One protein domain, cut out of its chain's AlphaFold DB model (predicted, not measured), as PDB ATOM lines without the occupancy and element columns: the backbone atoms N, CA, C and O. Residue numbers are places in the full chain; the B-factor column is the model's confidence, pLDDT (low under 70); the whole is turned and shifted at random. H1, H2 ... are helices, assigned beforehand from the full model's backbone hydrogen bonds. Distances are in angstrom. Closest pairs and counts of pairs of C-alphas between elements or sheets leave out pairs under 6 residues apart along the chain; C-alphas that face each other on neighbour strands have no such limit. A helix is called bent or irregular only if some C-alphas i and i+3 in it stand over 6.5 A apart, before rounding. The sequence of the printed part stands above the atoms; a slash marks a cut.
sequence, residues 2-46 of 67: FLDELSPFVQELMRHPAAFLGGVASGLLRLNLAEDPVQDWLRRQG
ATOM      1  N   PHE A   2     -28.356  27.323 -34.323       69.81
ATOM      2  CA  PHE A   2     -27.998  27.688 -32.932       69.81
ATOM      3  C   PHE A   2     -26.508  28.039 -32.686       69.81
ATOM      4  O   PHE A   2     -26.183  28.954 -31.940       69.81
ATOM      5  N   LEU A   3     -25.579  27.313 -33.327       69.50
ATOM      6  CA  LEU A   3     -24.124  27.542 -33.206       69.50
ATOM      7  C   LEU A   3     -23.648  28.816 -33.925       69.50
ATOM      8  O   LEU A   3     -22.626  29.381 -33.554       69.50
ATOM      9  N   ASP A   4     -24.405  29.267 -34.926       71.00
ATOM     10  CA  ASP A   4     -24.140  30.513 -35.656       71.00
ATOM     11  C   ASP A   4     -24.444  31.732 -34.771       71.00
ATOM     12  O   ASP A   4     -23.678  32.687 -34.733       71.00
ATOM     13  N   GLU A   5     -25.506  31.652 -33.962       74.50
ATOM     14  CA  GLU A   5     -25.877  32.686 -32.984       74.50
ATOM     15  C   GLU A   5     -25.011  32.668 -31.718       74.50
ATOM     16  O   GLU A   5     -24.835  33.707 -31.084       74.50
ATOM     17  N   LEU A   6     -24.410  31.525 -31.359       74.06
ATOM     18  CA  LEU A   6     -23.399  31.456 -30.294       74.06
ATOM     19  C   LEU A   6     -22.011  31.914 -30.753       74.06
ATOM     20  O   LEU A   6     -21.165  32.194 -29.908       74.06
ATOM     21  N   SER A   7     -21.768  31.997 -32.062       76.75
ATOM     22  CA  SER A   7     -20.504  32.464 -32.636       76.75
ATOM     23  C   SER A   7     -20.009  33.784 -32.019       76.75
ATOM     24  O   SER A   7     -18.883  33.795 -31.522       76.75
ATOM     25  N   PRO A   8     -20.823  34.860 -31.900       75.56
ATOM     26  CA  PRO A   8     -20.389  36.094 -31.237       75.56
ATOM     27  C   PRO A   8     -20.041  35.894 -29.756       75.56
ATOM     28  O   PRO A   8     -19.076  36.474 -29.270       75.56
ATOM     29  N   PHE A   9     -20.768  35.033 -29.041       78.00
ATOM     30  CA  PHE A   9     -20.472  34.721 -27.642       78.00
ATOM     31  C   PHE A   9     -19.149  33.958 -27.491       78.00
ATOM     32  O   PHE A   9     -18.346  34.273 -26.617       78.00
ATOM     33  N   VAL A  10     -18.891  32.979 -28.362       77.94
ATOM     34  CA  VAL A  10     -17.630  32.222 -28.385       77.94
ATOM     35  C   VAL A  10     -16.465  33.117 -28.817       77.94
ATOM     36  O   VAL A  10     -15.352  32.976 -28.315       77.94
ATOM     37  N   GLN A  11     -16.710  34.074 -29.707       77.25
ATOM     38  CA  GLN A  11     -15.716  35.049 -30.139       77.25
ATOM     39  C   GLN A  11     -15.343  36.015 -29.002       77.25
ATOM     40  O   GLN A  11     -14.158  36.283 -28.788       77.25
ATOM     41  N   GLU A  12     -16.320  36.453 -28.206       74.31
ATOM     42  CA  GLU A  12     -16.093  37.266 -27.004       74.31
ATOM     43  C   GLU A  12     -15.423  36.452 -25.879       74.31
ATOM     44  O   GLU A  12     -14.506  36.928 -25.206       74.31
ATOM     45  N   LEU A  13     -15.792  35.173 -25.741       77.38
ATOM     46  CA  LEU A  13     -15.146  34.203 -24.854       77.38
ATOM     47  C   LEU A  13     -13.661  34.022 -25.193       77.38
ATOM     48  O   LEU A  13     -12.823  33.988 -24.294       77.38
ATOM     49  N   MET A  14     -13.319  33.922 -26.480       78.62
ATOM     50  CA  MET A  14     -11.927  33.847 -26.933       78.62
ATOM     51  C   MET A  14     -11.164  35.157 -26.705       78.62
ATOM     52  O   MET A  14      -9.943  35.129 -26.557       78.62
ATOM     53  N   ARG A  15     -11.859  36.298 -26.644       79.75
ATOM     54  CA  ARG A  15     -11.263  37.613 -26.367       79.75
ATOM     55  C   ARG A  15     -10.973  37.822 -24.879       79.75
ATOM     56  O   ARG A  15      -9.952  38.419 -24.542       79.75
ATOM     57  N   HIS A  16     -11.813  37.270 -24.000       75.50
ATOM     58  CA  HIS A  16     -11.668  37.344 -22.540       75.50
ATOM     59  C   HIS A  16     -11.779  35.969 -21.843       75.50
ATOM     60  O   HIS A  16     -12.600  35.787 -20.935       75.50
ATOM     61  N   PRO A  17     -10.909  34.996 -22.180       76.44
ATOM     62  CA  PRO A  17     -11.027  33.624 -21.684       76.44
ATOM     63  C   PRO A  17     -10.785  33.531 -20.175       76.44
ATOM     64  O   PRO A  17     -11.393  32.704 -19.499       76.44
ATOM     65  N   ALA A  18      -9.940  34.409 -19.625       77.19
ATOM     66  CA  ALA A  18      -9.626  34.438 -18.200       77.19
ATOM     67  C   ALA A  18     -10.838  34.813 -17.327       77.19
ATOM     68  O   ALA A  18     -11.028  34.219 -16.269       77.19
ATOM     69  N   ALA A  19     -11.686  35.744 -17.780       75.00
ATOM     70  CA  ALA A  19     -12.885  36.150 -17.042       75.00
ATOM     71  C   ALA A  19     -13.934  35.025 -17.014       75.00
ATOM     72  O   ALA A  19     -14.527  34.743 -15.973       75.00
ATOM     73  N   PHE A  20     -14.113  34.326 -18.138       80.94
ATOM     74  CA  PHE A  20     -15.049  33.208 -18.224       80.94
ATOM     75  C   PHE A  20     -14.567  31.969 -17.471       80.94
ATOM     76  O   PHE A  20     -15.332  31.380 -16.713       80.94
ATOM     77  N   LEU A  21     -13.294  31.588 -17.631       82.00
ATOM     78  CA  LEU A  21     -12.693  30.498 -16.860       82.00
ATOM     79  C   LEU A  21     -12.721  30.806 -15.360       82.00
ATOM     80  O   LEU A  21     -12.954  29.895 -14.578       82.00
ATOM     81  N   GLY A  22     -12.568  32.073 -14.962       78.12
ATOM     82  CA  GLY A  22     -12.775  32.521 -13.584       78.12
ATOM     83  C   GLY A  22     -14.200  32.253 -13.091       78.12
ATOM     84  O   GLY A  22     -14.379  31.645 -12.038       78.12
ATOM     85  N   GLY A  23     -15.217  32.610 -13.883       76.38
ATOM     86  CA  GLY A  23     -16.621  32.308 -13.586       76.38
ATOM     87  C   GLY A  23     -16.923  30.804 -13.520       76.38
ATOM     88  O   GLY A  23     -17.506  30.339 -12.543       76.38
ATOM     89  N   VAL A  24     -16.462  30.015 -14.495       82.06
ATOM     90  CA  VAL A  24     -16.660  28.554 -14.522       82.06
ATOM     91  C   VAL A  24     -15.926  27.863 -13.375       82.06
ATOM     92  O   VAL A  24     -16.532  27.055 -12.679       82.06
ATOM     93  N   ALA A  25     -14.654  28.193 -13.136       77.50
ATOM     94  CA  ALA A  25     -13.874  27.626 -12.038       77.50
ATOM     95  C   ALA A  25     -14.475  27.995 -10.678       77.50
ATOM     96  O   ALA A  25     -14.558  27.136  -9.805       77.50
ATOM     97  N   SER A  26     -14.964  29.230 -10.510       74.88
ATOM     98  CA  SER A  26     -15.647  29.655  -9.281       74.88
ATOM     99  C   SER A  26     -16.970  28.911  -9.047       74.88
ATOM    100  O   SER A  26     -17.268  28.532  -7.915       74.88
ATOM    101  N   GLY A  27     -17.715  28.597 -10.112       76.75
ATOM    102  CA  GLY A  27     -18.909  27.755 -10.050       76.75
ATOM    103  C   GLY A  27     -18.596  26.287  -9.748       76.75
ATOM    104  O   GLY A  27     -19.265  25.683  -8.910       76.75
ATOM    105  N   LEU A  28     -17.557  25.725 -10.378       77.88
ATOM    106  CA  LEU A  28     -17.149  24.325 -10.206       77.88
ATOM    107  C   LEU A  28     -16.555  24.049  -8.821       77.88
ATOM    108  O   LEU A  28     -16.888  23.042  -8.206       77.88
ATOM    109  N   LEU A  29     -15.693  24.939  -8.321       73.50
ATOM    110  CA  LEU A  29     -15.125  24.830  -6.973       73.50
ATOM    111  C   LEU A  29     -16.110  25.279  -5.887       73.50
ATOM    112  O   LEU A  29     -15.781  25.194  -4.706       73.50
ATOM    113  N   ARG A  30     -17.297  25.780  -6.269       67.88
ATOM    114  CA  ARG A  30     -18.241  26.449  -5.363       67.88
ATOM    115  C   ARG A  30     -17.536  27.522  -4.516       67.88
ATOM    116  O   ARG A  30     -17.906  27.758  -3.367       67.88
ATOM    117  N   LEU A  31     -16.511  28.149  -5.093       62.66
ATOM    118  CA  LEU A  31     -15.672  29.143  -4.447       62.66
ATOM    119  C   LEU A  31     -16.536  30.384  -4.278       62.66
ATOM    120  O   LEU A  31     -17.049  30.917  -5.262       62.66
ATOM    121  N   ASN A  32     -16.780  30.805  -3.045       61.66
ATOM    122  CA  ASN A  32     -17.592  31.983  -2.821       61.66
ATOM    123  C   ASN A  32     -16.803  33.188  -3.351       61.66
ATOM    124  O   ASN A  32     -15.762  33.530  -2.804       61.66
ATOM    125  N   LEU A  33     -17.262  33.845  -4.423       59.91
ATOM    126  CA  LEU A  33     -16.590  35.048  -4.945       59.91
ATOM    127  C   LEU A  33     -16.578  36.195  -3.915       59.91
ATOM    128  O   LEU A  33     -15.884  37.185  -4.124       59.91
ATOM    129  N   ALA A  34     -17.351  36.065  -2.831       60.00
ATOM    130  CA  ALA A  34     -17.358  36.960  -1.679       60.00
ATOM    131  C   ALA A  34     -16.327  36.587  -0.590       60.00
ATOM    132  O   ALA A  34     -16.240  37.285   0.417       60.00
ATOM    133  N   GLU A  35     -15.564  35.499  -0.749       63.50
ATOM    134  CA  GLU A  35     -14.444  35.170   0.139       63.50
ATOM    135  C   GLU A  35     -13.167  35.909  -0.280       63.50
ATOM    136  O   GLU A  35     -12.760  35.941  -1.449       63.50
ATOM    137  N   ASP A  36     -12.503  36.484   0.715       52.94
ATOM    138  CA  ASP A  36     -11.137  36.985   0.598       52.94
ATOM    139  C   ASP A  36     -10.181  35.781   0.512       52.94
ATOM    140  O   ASP A  36     -10.309  34.873   1.339       52.94
ATOM    141  N   PRO A  37      -9.240  35.690  -0.458       60.38
ATOM    142  CA  PRO A  37      -8.668  36.745  -1.316       60.38
ATOM    143  C   PRO A  37      -9.186  36.787  -2.774       60.38
ATOM    144  O   PRO A  37      -8.666  37.534  -3.609       60.38
ATOM    145  N   VAL A  38     -10.178  35.965  -3.122       63.47
ATOM    146  CA  VAL A  38     -10.661  35.790  -4.507       63.47
ATOM    147  C   VAL A  38     -11.439  37.017  -4.976       63.47
ATOM    148  O   VAL A  38     -11.273  37.457  -6.116       63.47
ATOM    149  N   GLN A  39     -12.216  37.621  -4.074       64.00
ATOM    150  CA  GLN A  39     -12.914  38.882  -4.317       64.00
ATOM    151  C   GLN A  39     -11.949  40.003  -4.741       64.00
ATOM    152  O   GLN A  39     -12.233  40.768  -5.665       64.00
ATOM    153  N   ASP A  40     -10.795  40.101  -4.077       65.44
ATOM    154  CA  ASP A  40      -9.824  41.171  -4.311       65.44
ATOM    155  C   ASP A  40      -9.090  40.985  -5.647       65.44
ATOM    156  O   ASP A  40      -8.899  41.937  -6.404       65.44
ATOM    157  N   TRP A  41      -8.752  39.741  -5.998       71.94
ATOM    158  CA  TRP A  41      -8.176  39.402  -7.302       71.94
ATOM    159  C   TRP A  41      -9.156  39.645  -8.460       71.94
ATOM    160  O   TRP A  41      -8.769  40.221  -9.479       71.94
ATOM    161  N   LEU A  42     -10.435  39.305  -8.280       67.81
ATOM    162  CA  LEU A  42     -11.473  39.519  -9.290       67.81
ATOM    163  C   LEU A  42     -11.733  41.015  -9.535       67.81
ATOM    164  O   LEU A  42     -11.815  41.457 -10.683       67.81
ATOM    165  N   ARG A  43     -11.747  41.825  -8.465       66.44
ATOM    166  CA  ARG A  43     -11.806  43.294  -8.566       66.44
ATOM    167  C   ARG A  43     -10.608  43.867  -9.325       66.44
ATOM    168  O   ARG A  43     -10.776  44.804 -10.103       66.44
ATOM    169  N   ARG A  44      -9.408  43.303  -9.141       67.69
ATOM    170  CA  ARG A  44      -8.181  43.731  -9.844       67.69
ATOM    171  C   ARG A  44      -8.185  43.385 -11.331       67.69
ATOM    172  O   ARG A  44      -7.512  44.061 -12.102       67.69
ATOM    173  N   GLN A  45      -8.947  42.379 -11.751       65.00
ATOM    174  CA  GLN A  45      -9.070  41.987 -13.159       65.00
ATOM    175  C   GLN A  45     -10.096  42.803 -13.951       65.00
ATOM    176  O   GLN A  45     -10.369  42.487 -15.105       65.00
ATOM    177  N   GLY A  46     -10.654  43.864 -13.361       61.81
ATOM    178  CA  GLY A  46     -11.615  44.734 -14.038       61.81
ATOM    179  C   GLY A  46     -13.046  44.193 -14.039       61.81
ATOM    180  O   GLY A  46     -13.945  44.864 -14.538       61.81
TER     181      GLY A  46
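What this domain is: This is residues 2 to 46 of the 67 residues of an uncharacterized protein of Leptolyngbya sp. BL0902 (UniProt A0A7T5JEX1). Three helices form a loose, flat zigzag with no closed core: H1 and H2 meet near their ends in an L-shaped corner, and after a loop the chain folds back so that H3 runs beside H2 in the opposite direction, without touching it. Residues 2 to 11 of H1 stick out as a free arm, which makes much of the length. The printed part has 45 residues with three named helices, H1, H2 and H3 in that order, and no named strand; the class is all helix. It is loose, with a radius of gyration of the C-alphas of 12.9 A, and its C-alphas span 39 by 21 by 10 A.

Where its parts are: H1 is residues 2 to 15, 20.5 A from first to last C-alpha, and begins with C-alpha 2 at (-27.998, 27.688, -32.932). H1 is irregular, but only just: C-alphas 5 and 8 are 6.7 A apart. H2 is residues 17 to 28, 16.0 A long, from C-alpha 17 at (-11.027, 33.624, -21.684). H3 is residues 38 to 44, 9.9 A long, and ends with C-alpha 44 at (-8.181, 43.731, -9.844).

How they stand to each other: H1 and H2 are joined by a tight link of one residue, His 16. They are close but not clearly touching, with 1 pair of C-alphas within 8 A. Their closest C-alphas, those of Leu 13 and Phe 20, are 6.7 A apart. The lines of H1 and H2 stand at 74 degrees, about perpendicular. H2 and H3 are near each other, with 5 pairs of C-alphas within 10 A and the closest at 8.3 A. The link between H2 and H3 is short, 9 residues. H1 and H3 are apart. In H2 and H3 every O i to N i+4 pair is within hydrogen-bond range; in H1 it is 8 of 10.

The domain as a whole: The two C-alphas farthest apart, those of Asp 4 and Asp 36, are 39.1 A from each other, and the outline is flat. Residues 2 to 11, which belong to H1, stand free. Without them the body has 35 residues and spans 27 by 21 by 8 A, with a radius of gyration of 9.9 A. The printed part has no cut, and neither of its two links is long. The mean pLDDT of the printed part is 71.6. It is under 70 at 18 residues: 2 to 3, 30 to 40 and 42 to 46.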